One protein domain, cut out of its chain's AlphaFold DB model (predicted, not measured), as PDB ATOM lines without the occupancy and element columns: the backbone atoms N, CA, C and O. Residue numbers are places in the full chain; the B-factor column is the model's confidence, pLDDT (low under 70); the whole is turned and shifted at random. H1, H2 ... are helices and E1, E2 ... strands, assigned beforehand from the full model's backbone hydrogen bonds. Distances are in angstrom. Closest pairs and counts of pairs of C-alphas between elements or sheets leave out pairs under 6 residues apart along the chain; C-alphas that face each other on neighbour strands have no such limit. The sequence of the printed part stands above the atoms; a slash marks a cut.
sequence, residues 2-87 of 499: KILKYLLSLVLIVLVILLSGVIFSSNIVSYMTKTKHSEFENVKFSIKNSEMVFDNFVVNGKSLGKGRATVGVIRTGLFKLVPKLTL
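This is residues 2 to 87 of the 499 residues of an uncharacterized protein of Leptotrichia sp. oral taxon 223 (UniProt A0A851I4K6). A long straight helix, H1, sticks out with its residues 2 to 19 like a handle from a small body of strands, in which the short helix H2 packs on a curled sheet of four strands, E2, E3, E5 and E6. A small two-strand sheet, E1 and E4, lies at the end of the body away from H1. The 86 printed residues hold two named helices and then six named strands; the larger sheet has the order E2 - E3 - E5 - E6, and both sheets are antiparallel. The class is mixed, helices and strands. The whole is loose, with a radius of gyration of the C-alphas of 16.5 A, and spans 59 by 29 by 16 A, the free part of H1 adding much of the length.

H1, residues 2 to 23, begins at C-alpha 2 (8.733, 1.425, 70.563) and is 30.9 A long from first to last C-alpha. H2, residues 26 to 33, measures 10.6 A. E1, residues 38 to 41, measures 9.9 A, and E2, residues 44 to 46, 6.9 A. E3, residues 51 to 54, measures 10.2 A, and E4, residues 56 to 59, 9.8 A. E5, residues 66 to 76, is the longest strand at 29.3 A and begins at C-alpha 66 (18.898, 34.118, 30.844). E6, residues 82 to 87, measures 16.6 A and ends at C-alpha 87 (25.974, 29.380, 43.305).

E2 and E3 form a hairpin, with N 44 and O 53 at 2.8 A. E3 pairs with residues 67 to 70 of E5, with N 52 and O 69 at 2.8 A. E5 bends by 52 degrees at residue 70, and its residues 71 to 76 pair with E6 in a second hairpin, with N 74 and O 84 at 3.0 A. H2 is on this sheet; its closest C-alphas to E2 are those of Ser 26 and Phe 45, 4.8 A apart, and to E6 those of Met 32 and Leu 85, 6.9 A apart. E1 runs on into E2 at 82 degrees, and E3 into E4 at 84 degrees. E1 and E4 are neighbours, with N 41 and O 56 at 2.9 A. H1 and H2 meet only through their link, and H1 is apart from the six strands. In H1 and H2 every O i to N i+4 pair is within hydrogen-bond range.

The C-alphas farthest apart, those of Lys 2 and Lys 62, are 59.2 A apart. Without residues 2 to 19 the body spans 37 by 27 by 16 A. The printed part has no cut and no long link. The mean pLDDT of the printed part is 83.6; residue 2, residues 16 to 24, residues 77 to 78 and residue 80 are under 70.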
ATOM      1  N   LYS A   2       7.985   1.562  71.838       68.12
ATOM      2  CA  LYS A   2       8.733   1.425  70.563       68.12
ATOM      3  C   LYS A   2       7.983   2.012  69.349       68.12
ATOM      4  O   LYS A   2       8.564   2.791  68.608       68.12
ATOM      5  N   ILE A   3       6.683   1.735  69.219       71.50
ATOM      6  CA  ILE A   3       5.820   2.265  68.139       71.50
ATOM      7  C   ILE A   3       5.713   3.799  68.173       71.50
ATOM      8  O   ILE A   3       5.806   4.435  67.133       71.50
ATOM      9  N   LEU A   4       5.613   4.405  69.361       72.31
ATOM     10  CA  LEU A   4       5.547   5.864  69.510       72.31
ATOM     11  C   LEU A   4       6.870   6.548  69.120       72.31
ATOM     12  O   LEU A   4       6.848   7.632  68.553       72.31
ATOM     13  N   LYS A   5       8.019   5.896  69.363       75.88
ATOM     14  CA  LYS A   5       9.333   6.377  68.899       75.88
ATOM     15  C   LYS A   5       9.460   6.311  67.375       75.88
ATOM     16  O   LYS A   5       9.958   7.260  66.780       75.88
ATOM     17  N   TYR A   6       8.978   5.236  66.745       80.44
ATOM     18  CA  TYR A   6       8.951   5.135  65.282       80.44
ATOM     19  C   TYR A   6       7.989   6.146  64.654       80.44
ATOM     20  O   TYR A   6       8.349   6.781  63.670       80.44
ATOM     21  N   LEU A   7       6.816   6.363  65.258       79.06
ATOM     22  CA  LEU A   7       5.857   7.368  64.802       79.06
ATOM     23  C   LEU A   7       6.420   8.788  64.948       79.06
ATOM     24  O   LEU A   7       6.343   9.566  64.007       79.06
ATOM     25  N   LEU A   8       7.053   9.109  66.081       80.31
ATOM     26  CA  LEU A   8       7.716  10.398  66.289       80.31
ATOM     27  C   LEU A   8       8.871  10.601  65.303       80.31
ATOM     28  O   LEU A   8       9.008  11.683  64.747       80.31
ATOM     29  N   SER A   9       9.669   9.562  65.041       78.69
ATOM     30  CA  SER A   9      10.736   9.604  64.036       78.69
ATOM     31  C   SER A   9      10.181   9.813  62.627       78.69
ATOM     32  O   SER A   9      10.752  10.585  61.867       78.69
ATOM     33  N   LEU A  10       9.071   9.159  62.274       80.00
ATOM     34  CA  LEU A  10       8.406   9.328  60.982       80.00
ATOM     35  C   LEU A  10       7.844  10.747  60.843       80.00
ATOM     36  O   LEU A  10       8.078  11.392  59.829       80.00
ATOM     37  N   VAL A  11       7.170  11.257  61.876       79.00
ATOM     38  CA  VAL A  11       6.662  12.635  61.920       79.00
ATOM     39  C   VAL A  11       7.813  13.629  61.809       79.00
ATOM     40  O   VAL A  11       7.698  14.584  61.054       79.00
ATOM     41  N   LEU A  12       8.942  13.393  62.483       78.19
ATOM     42  CA  LEU A  12      10.123  14.247  62.381       78.19
ATOM     43  C   LEU A  12      10.728  14.211  60.971       78.19
ATOM     44  O   LEU A  12      11.086  15.255  60.442       78.19
ATOM     45  N   ILE A  13      10.807  13.036  60.340       76.44
ATOM     46  CA  ILE A  13      11.286  12.888  58.958       76.44
ATOM     47  C   ILE A  13      10.344  13.602  57.985       76.44
ATOM     48  O   ILE A  13      10.812  14.358  57.142       76.44
ATOM     49  N   VAL A  14       9.027  13.426  58.120       73.06
ATOM     50  CA  VAL A  14       8.020  14.109  57.292       73.06
ATOM     51  C   VAL A  14       8.066  15.619  57.517       73.06
ATOM     52  O   VAL A  14       8.037  16.372  56.552       73.06
ATOM     53  N   LEU A  15       8.221  16.074  58.762       73.12
ATOM     54  CA  LEU A  15       8.389  17.485  59.101       73.12
ATOM     55  C   LEU A  15       9.674  18.045  58.481       73.12
ATOM     56  O   LEU A  15       9.645  19.128  57.914       73.12
ATOM     57  N   VAL A  16      10.783  17.302  58.529       68.81
ATOM     58  CA  VAL A  16      12.041  17.683  57.875       68.81
ATOM     59  C   VAL A  16      11.867  17.722  56.362       68.81
ATOM     60  O   VAL A  16      12.319  18.683  55.758       68.81
ATOM     61  N   ILE A  17      11.191  16.757  55.737       63.56
ATOM     62  CA  ILE A  17      10.934  16.746  54.289       63.56
ATOM     63  C   ILE A  17      10.036  17.921  53.885       63.56
ATOM     64  O   ILE A  17      10.341  18.599  52.908       63.56
ATOM     65  N   LEU A  18       8.976  18.211  54.646       60.38
ATOM     66  CA  LEU A  18       8.071  19.336  54.396       60.38
ATOM     67  C   LEU A  18       8.772  20.679  54.610       60.38
ATOM     68  O   LEU A  18       8.694  21.548  53.749       60.38
ATOM     69  N   LEU A  19       9.516  20.841  55.707       60.38
ATOM     70  CA  LEU A  19      10.307  22.046  55.969       60.38
ATOM     71  C   LEU A  19      11.399  22.223  54.913       60.38
ATOM     72  O   LEU A  19      11.573  23.326  54.412       60.38
ATOM     73  N   SER A  20      12.084  21.152  54.509       56.72
ATOM     74  CA  SER A  20      13.079  21.195  53.430       56.72
ATOM     75  C   SER A  20      12.427  21.570  52.097       56.72
ATOM     76  O   SER A  20      12.920  22.451  51.406       56.72
ATOM     77  N   GLY A  21      11.287  20.967  51.749       56.41
ATOM     78  CA  GLY A  21      10.555  21.267  50.517       56.41
ATOM     79  C   GLY A  21      10.034  22.706  50.456       56.41
ATOM     80  O   GLY A  21      10.103  23.334  49.404       56.41
ATOM     81  N   VAL A  22       9.580  23.257  51.588       57.75
ATOM     82  CA  VAL A  22       9.135  24.656  51.687       57.75
ATOM     83  C   VAL A  22      10.324  25.616  51.606       57.75
ATOM     84  O   VAL A  22      10.250  26.574  50.838       57.75
ATOM     85  N   ILE A  23      11.422  25.331  52.327       56.50
ATOM     86  CA  ILE A  23      12.668  26.127  52.344       56.50
ATOM     87  C   ILE A  23      13.329  26.186  50.955       56.50
ATOM     88  O   ILE A  23      13.973  27.179  50.627       56.50
ATOM     89  N   PHE A  24      13.134  25.169  50.116       64.62
ATOM     90  CA  PHE A  24      13.700  25.080  48.768       64.62
ATOM     91  C   PHE A  24      12.659  25.262  47.658       64.62
ATOM     92  O   PHE A  24      12.698  24.591  46.629       64.62
ATOM     93  N   SER A  25      11.721  26.187  47.854       78.75
ATOM     94  CA  SER A  25      10.828  26.640  46.784       78.75
ATOM     95  C   SER A  25      11.495  27.708  45.909       78.75
ATOM     96  O   SER A  25      12.373  28.446  46.364       78.75
ATOM     97  N   SER A  26      11.044  27.837  44.656       84.50
ATOM     98  CA  SER A  26      11.512  28.872  43.719       84.50
ATOM     99  C   SER A  26      11.487  30.285  44.324       84.50
ATOM    100  O   SER A  26      12.436  31.045  44.150       84.50
ATOM    101  N   ASN A  27      10.446  30.605  45.102       84.62
ATOM    102  CA  ASN A  27      10.283  31.909  45.752       84.62
ATOM    103  C   ASN A  27      11.374  32.186  46.794       84.62
ATOM    104  O   ASN A  27      11.874  33.306  46.879       84.62
ATOM    105  N   ILE A  28      11.765  31.178  47.580       82.81
ATOM    106  CA  ILE A  28      12.800  31.351  48.607       82.81
ATOM    107  C   ILE A  28      14.184  31.433  47.973       82.81
ATOM    108  O   ILE A  28      14.976  32.280  48.382       82.81
ATOM    109  N   VAL A  29      14.464  30.613  46.953       85.50
ATOM    110  CA  VAL A  29      15.719  30.715  46.196       85.50
ATOM    111  C   VAL A  29      15.843  32.108  45.581       85.50
ATOM    112  O   VAL A  29      16.845  32.774  45.822       85.50
ATOM    113  N   SER A  30      14.800  32.594  44.896       87.62
ATOM    114  CA  SER A  30      14.753  33.957  44.352       87.62
ATOM    115  C   SER A  30      15.053  35.007  45.428       87.62
ATOM    116  O   SER A  30      16.021  35.758  45.294       87.62
ATOM    117  N   TYR A  31      14.327  34.984  46.551       87.25
ATOM    118  CA  TYR A  31      14.516  35.936  47.648       87.25
ATOM    119  C   TYR A  31      15.934  35.902  48.240       87.25
ATOM    120  O   TYR A  31      16.548  36.947  48.438       87.25
ATOM    121  N   MET A  32      16.490  34.711  48.489       86.69
ATOM    122  CA  MET A  32      17.832  34.547  49.063       86.69
ATOM    123  C   MET A  32      18.964  34.903  48.090       86.69
ATOM    124  O   MET A  32      20.082  35.179  48.528       86.69
ATOM    125  N   THR A  33      18.697  34.869  46.782       88.00
ATOM    126  CA  THR A  33      19.642  35.301  45.740       88.00
ATOM    127  C   THR A  33      19.532  36.785  45.389       88.00
ATOM    128  O   THR A  33      20.388  37.304  44.678       88.00
ATOM    129  N   LYS A  34      18.521  37.495  45.895       90.50
ATOM    130  CA  LYS A  34      18.356  38.928  45.655       90.50
ATOM    131  C   LYS A  34      19.277  39.741  46.566       90.50
ATOM    132  O   LYS A  34      19.369  39.496  47.768       90.50
ATOM    133  N   THR A  35      19.946  40.744  46.007       88.94
ATOM    134  CA  THR A  35      20.734  41.729  46.760       88.94
ATOM    135  C   THR A  35      20.337  43.150  46.372       88.94
ATOM    136  O   THR A  35      19.535  43.362  45.470       88.94
ATOM    137  N   LYS A  36      20.926  44.155  47.034       90.38
ATOM    138  CA  LYS A  36      20.764  45.564  46.638       90.38
ATOM    139  C   LYS A  36      21.217  45.826  45.192       90.38
ATOM    140  O   LYS A  36      20.713  46.742  44.556       90.38
ATOM    141  N   HIS A  37      22.182  45.046  44.711       93.44
ATOM    142  CA  HIS A  37      22.880  45.270  43.448       93.44
ATOM    143  C   HIS A  37      22.647  44.151  42.433       93.44
ATOM    144  O   HIS A  37      23.227  44.190  41.352       93.44
ATOM    145  N   SER A  38      21.827  43.149  42.758       95.88
ATOM    146  CA  SER A  38      21.589  42.028  41.858       95.88
ATOM    147  C   SER A  38      20.253  41.337  42.082       95.88
ATOM    148  O   SER A  38      19.789  41.216  43.217       95.88
ATOM    149  N   GLU A  39      19.671  40.816  41.008       96.00
ATOM    150  CA  GLU A  39      18.416  40.068  41.038       96.00
ATOM    151  C   GLU A  39      18.391  39.003  39.941       96.00
ATOM    152  O   GLU A  39      18.832  39.246  38.823       96.00
ATOM    153  N   PHE A  40      17.868  37.820  40.266       96.38
ATOM    154  CA  PHE A  40      17.507  36.810  39.275       96.38
ATOM    155  C   PHE A  40      15.997  36.872  39.043       96.38
ATOM    156  O   PHE A  40      15.218  36.699  39.985       96.38
ATOM    157  N   GLU A  41      15.587  37.107  37.802       95.94
ATOM    158  CA  GLU A  41      14.183  37.275  37.424       95.94
ATOM    159  C   GLU A  41      13.559  35.924  37.038       95.94
ATOM    160  O   GLU A  41      14.190  35.089  36.384       95.94
ATOM    161  N   ASN A  42      12.306  35.704  37.454       94.44
ATOM    162  CA  ASN A  42      11.506  34.511  37.135       94.44
ATOM    163  C   ASN A  42      12.190  33.166  37.460       94.44
ATOM    164  O   ASN A  42      12.117  32.203  36.695       94.44
ATOM    165  N   VAL A  43      12.844  33.085  38.622       95.75
ATOM    166  CA  VAL A  43      13.566  31.879  39.057       95.75
ATOM    167  C   VAL A  43      12.636  30.666  39.145       95.75
ATOM    168  O   VAL A  43      11.602  30.695  39.810       95.75
ATOM    169  N   LYS A  44      13.063  29.553  38.549       94.56
ATOM    170  CA  LYS A  44      12.496  28.212  38.732       94.56
ATOM    171  C   LYS A  44      13.564  27.307  39.325       94.56
ATOM    172  O   LYS A  44      14.639  27.170  38.749       94.56
ATOM    173  N   PHE A  45      13.273  26.680  40.462       92.44
ATOM    174  CA  PHE A  45      14.221  25.804  41.148       92.44
ATOM    175  C   PHE A  45      13.799  24.331  41.105       92.44
ATOM    176  O   PHE A  45      12.644  23.992  41.361       92.44
ATOM    177  N   SER A  46      14.758  23.449  40.820       89.38
ATOM    178  CA  SER A  46      14.611  21.995  40.848       89.38
ATOM    179  C   SER A  46      15.392  21.408  42.018       89.38
ATOM    180  O   SER A  46      16.619  21.324  41.975       89.38
ATOM    181  N   ILE A  47      14.677  20.917  43.037       82.62
ATOM    182  CA  ILE A  47      15.280  20.209  44.181       82.62
ATOM    183  C   ILE A  47      16.044  18.964  43.702       82.62
ATOM    184  O   ILE A  47      17.147  18.699  44.171       82.62
ATOM    185  N   LYS A  48      15.486  18.223  42.730       85.00
ATOM    186  CA  LYS A  48      16.077  16.982  42.201       85.00
ATOM    187  C   LYS A  48      17.474  17.211  41.620       85.00
ATOM    188  O   LYS A  48      18.363  16.400  41.848       85.00
ATOM    189  N   ASN A  49      17.649  18.308  40.885       87.25
ATOM    190  CA  ASN A  49      18.905  18.620  40.201       87.25
ATOM    191  C   ASN A  49      19.775  19.607  40.993       87.25
ATOM    192  O   ASN A  49      20.895  19.891  40.583       87.25
ATOM    193  N   SER A  50      19.261  20.146  42.108       90.25
ATOM    194  CA  SER A  50      19.852  21.287  42.821       90.25
ATOM    195  C   SER A  50      20.178  22.452  41.877       90.25
ATOM    196  O   SER A  50      21.219  23.090  41.994       90.25
ATOM    197  N   GLU A  51      19.299  22.713  40.909       94.50
ATOM    198  CA  GLU A  51      19.533  23.663  39.818       94.50
ATOM    199  C   GLU A  51      18.434  24.723  39.785       94.50
ATOM    200  O   GLU A  51      17.249  24.406  39.909       94.50
ATOM    201  N   MET A  52      18.831  25.982  39.612       95.06
ATOM    202  CA  MET A  52      17.933  27.080  39.272       95.06
ATOM    203  C   MET A  52      18.079  27.450  37.799       95.06
ATOM    204  O   MET A  52      19.192  27.483  37.280       95.06
ATOM    205  N   VAL A  53      16.959  27.780  37.165       97.12
ATOM    206  CA  VAL A  53      16.873  28.417  35.845       97.12
ATOM    207  C   VAL A  53      16.180  29.765  36.024       97.12
ATOM    208  O   VAL A  53      15.302  29.889  36.880       97.12
ATOM    209  N   PHE A  54      16.579  30.774  35.262       97.50
ATOM    210  CA  PHE A  54      16.054  32.137  35.357       97.50
ATOM    211  C   PHE A  54      16.025  32.798  33.981       97.50
ATOM    212  O   PHE A  54      16.824  32.459  33.104       97.50
ATOM    213  N   ASP A  55      15.122  33.760  33.813       97.06
ATOM    214  CA  ASP A  55      14.945  34.467  32.541       97.06
ATOM    215  C   ASP A  55      15.954  35.606  32.380       97.06
ATOM    216  O   ASP A  55      16.293  35.982  31.261       97.06
ATOM    217  N   ASN A  56      16.455  36.141  33.496       97.25
ATOM    218  CA  ASN A  56      17.456  37.194  33.493       97.25
ATOM    219  C   ASN A  56      18.258  37.223  34.799       97.25
ATOM    220  O   ASN A  56      17.719  36.948  35.874       97.25
ATOM    221  N   PHE A  57      19.530  37.601  34.714       97.38
ATOM    222  CA  PHE A  57      20.343  37.984  35.858       97.38
ATOM    223  C   PHE A  57      20.726  39.457  35.744       97.38
ATOM    224  O   PHE A  57      21.536  39.839  34.907       97.38
ATOM    225  N   VAL A  58      20.147  40.294  36.598       96.12
ATOM    226  CA  VAL A  58      20.425  41.728  36.633       96.12
ATOM    227  C   VAL A  58      21.549  42.001  37.628       96.12
ATOM    228  O   VAL A  58      21.461  41.580  38.780       96.12
ATOM    229  N   VAL A  59      22.584  42.735  37.215       95.00
ATOM    230  CA  VAL A  59      23.702  43.175  38.070       95.00
ATOM    231  C   VAL A  59      23.925  44.667  37.871       95.00
ATOM    232  O   VAL A  59      24.168  45.110  36.758       95.00
ATOM    233  N   ASN A  60      23.818  45.463  38.936       92.06
ATOM    234  CA  ASN A  60      23.925  46.928  38.894       92.06
ATOM    235  C   ASN A  60      23.033  47.584  37.816       92.06
ATOM    236  O   ASN A  60      23.425  48.562  37.189       92.06
ATOM    237  N   GLY A  61      21.837  47.032  37.586       89.62
ATOM    238  CA  GLY A  61      20.909  47.494  36.544       89.62
ATOM    239  C   GLY A  61      21.205  46.965  35.134       89.62
ATOM    240  O   GLY A  61      20.436  47.239  34.216       89.62
ATOM    241  N   LYS A  62      22.275  46.183  34.950       92.00
ATOM    242  CA  LYS A  62      22.652  45.561  33.675       92.00
ATOM    243  C   LYS A  62      21.989  44.201  33.544       92.00
ATOM    244  O   LYS A  62      22.138  43.362  34.427       92.00
ATOM    245  N   SER A  63      21.302  43.975  32.430       94.62
ATOM    246  CA  SER A  63      20.757  42.665  32.074       94.62
ATOM    247  C   SER A  63      21.878  41.753  31.572       94.62
ATOM    248  O   SER A  63      22.499  42.044  30.549       94.62
ATOM    249  N   LEU A  64      22.152  40.668  32.297       96.06
ATOM    250  CA  LEU A  64      23.133  39.646  31.923       96.06
ATOM    251  C   LEU A  64      22.472  38.385  31.357       96.06
ATOM    252  O   LEU A  64      23.082  37.320  31.365       96.06
ATOM    253  N   GLY A  65      21.243  38.507  30.856       95.19
ATOM    254  CA  GLY A  65      20.574  37.457  30.099       95.19
ATOM    255  C   GLY A  65      20.104  36.273  30.940       95.19
ATOM    256  O   GLY A  65      20.258  36.216  32.166       95.19
ATOM    257  N   LYS A  66      19.476  35.324  30.248       97.19
ATOM    258  CA  LYS A  66      18.898  34.118  30.844       97.19
ATOM    259  C   LYS A  66      19.985  33.123  31.218       97.19
ATOM    260  O   LYS A  66      21.103  33.175  30.705       97.19
ATOM    261  N   GLY A  67      19.656  32.166  32.074       97.56
ATOM    262  CA  GLY A  67      20.668  31.204  32.465       97.56
ATOM    263  C   GLY A  67      20.238  30.162  33.471       97.56
ATOM    264  O   GLY A  67      19.059  29.979  33.782       97.56
ATOM    265  N   ARG A  68      21.249  29.456  33.976       97.62
ATOM    266  CA  ARG A  68      21.099  28.436  35.012       97.62
ATOM    267  C   ARG A  68      22.281  28.407  35.966       97.62
ATOM    268  O   ARG A  68      23.382  28.805  35.600       97.62
ATOM    269  N   ALA A  69      22.061  27.918  37.179       97.62
ATOM    270  CA  ALA A  69      23.115  27.718  38.169       97.62
ATOM    271  C   ALA A  69      22.805  26.542  39.092       97.62
ATOM    272  O   ALA A  69      21.651  26.285  39.434       97.62
ATOM    273  N   THR A  70      23.847  25.871  39.572       96.31
ATOM    274  CA  THR A  70      23.736  24.903  40.664       96.31
ATOM    275  C   THR A  70      23.667  25.645  41.997       96.31
ATOM    276  O   THR A  70      24.555  26.438  42.323       96.31
ATOM    277  N   VAL A  71      22.632  25.360  42.785       92.94
ATOM    278  CA  VAL A  71      22.385  25.944  44.104       92.94
ATOM    279  C   VAL A  71      22.874  24.985  45.183       92.94
ATOM    280  O   VAL A  71      22.378  23.871  45.328       92.94
ATOM    281  N   GLY A  72      23.836  25.442  45.974       88.12
ATOM    282  CA  GLY A  72      24.282  24.789  47.200       88.12
ATOM    283  C   GLY A  72      23.857  25.574  48.437       88.12
ATOM    284  O   GLY A  72      23.541  26.764  48.362       88.12
ATOM    285  N   VAL A  73      23.886  24.916  49.596       82.56
ATOM    286  CA  VAL A  73      23.624  25.559  50.888       82.56
ATOM    287  C   VAL A  73      24.771  25.306  51.836       82.56
ATOM    288  O   VAL A  73      25.163  24.169  52.090       82.56
ATOM    289  N   ILE A  74      25.258  26.389  52.421       80.81
ATOM    290  CA  ILE A  74      26.186  26.347  53.542       80.81
ATOM    291  C   ILE A  74      25.507  26.931  54.773       80.81
ATOM    292  O   ILE A  74      24.627  27.783  54.670       80.81
ATOM    293  N   ARG A  75      25.932  26.502  55.957       77.94
ATOM    294  CA  ARG A  75      25.442  27.066  57.215       77.94
ATOM    295  C   ARG A  75      26.494  27.981  57.835       77.94
ATOM    296  O   ARG A  75      27.672  27.634  57.881       77.94
ATOM    297  N   THR A  76      26.064  29.151  58.294       70.19
ATOM    298  CA  THR A  76      26.910  30.256  58.770       70.19
ATOM    299  C   THR A  76      26.452  30.766  60.146       70.19
ATOM    300  O   THR A  76      25.408  30.341  60.649       70.19
ATOM    301  N   GLY A  77      27.250  31.639  60.776       66.31
ATOM    302  CA  GLY A  77      26.986  32.208  62.107       66.31
ATOM    303  C   GLY A  77      27.522  31.373  63.279       66.31
ATOM    304  O   GLY A  77      27.955  30.229  63.099       66.31
ATOM    305  N   LEU A  78      27.486  31.949  64.487       57.00
ATOM    306  CA  LEU A  78      27.742  31.218  65.732       57.00
ATOM    307  C   LEU A  78      26.715  30.072  65.806       57.00
ATOM    308  O   LEU A  78      25.527  30.305  65.605       57.00
ATOM    309  N   PHE A  79      27.179  28.833  65.982       73.06
ATOM    310  CA  PHE A  79      26.386  27.588  65.906       73.06
ATOM    311  C   PHE A  79      25.969  27.083  64.507       73.06
ATOM    312  O   PHE A  79      25.317  26.044  64.428       73.06
ATOM    313  N   LYS A  80      26.382  27.723  63.396       69.56
ATOM    314  CA  LYS A  80      26.084  27.265  62.015       69.56
ATOM    315  C   LYS A  80      24.582  27.010  61.780       69.56
ATOM    316  O   LYS A  80      24.194  25.963  61.257       69.56
ATOM    317  N   LEU A  81      23.738  27.960  62.175       71.88
ATOM    318  CA  LEU A  81      22.276  27.853  62.056       71.88
ATOM    319  C   LEU A  81      21.698  28.681  60.902       71.88
ATOM    320  O   LEU A  81      20.600  28.379  60.448       71.88
ATOM    321  N   VAL A  82      22.428  29.681  60.395       73.56
ATOM    322  CA  VAL A  82      21.928  30.573  59.338       73.56
ATOM    323  C   VAL A  82      22.303  30.009  57.963       73.56
ATOM    324  O   VAL A  82      23.496  29.996  57.627       73.56
ATOM    325  N   PRO A  83      21.344  29.519  57.155       75.44
ATOM    326  CA  PRO A  83      21.631  29.041  55.808       75.44
ATOM    327  C   PRO A  83      22.018  30.214  54.898       75.44
ATOM    328  O   PRO A  83      21.392  31.271  54.924       75.44
ATOM    329  N   LYS A  84      23.047  30.022  54.072       83.50
ATOM    330  CA  LYS A  84      23.426  30.934  52.990       83.50
ATOM    331  C   LYS A  84      23.545  30.131  51.700       83.50
ATOM    332  O   LYS A  84      24.171  29.069  51.694       83.50
ATOM    333  N   LEU A  85      22.954  30.642  50.623       88.25
ATOM    334  CA  LEU A  85      23.052  30.011  49.311       88.25
ATOM    335  C   LEU A  85      24.433  30.245  48.692       88.25
ATOM    336  O   LEU A  85      25.049  31.305  48.851       88.25
ATOM    337  N   THR A  86      24.907  29.236  47.975       91.19
ATOM    338  CA  THR A  86      26.090  29.294  47.119       91.19
ATOM    339  C   THR A  86      25.687  28.931  45.702       91.19
ATOM    340  O   THR A  86      24.960  27.960  45.517       91.19
ATOM    341  N   LEU A  87      26.187  29.665  44.717       95.50
ATOM    342  CA  LEU A  87      25.974  29.380  43.305       95.50
ATOM    343  C   LEU A  87      27.274  28.859  42.682       95.50
ATOM    344  O   LEU A  87      28.369  29.362  42.957       95.50
TER     345      LEU A  87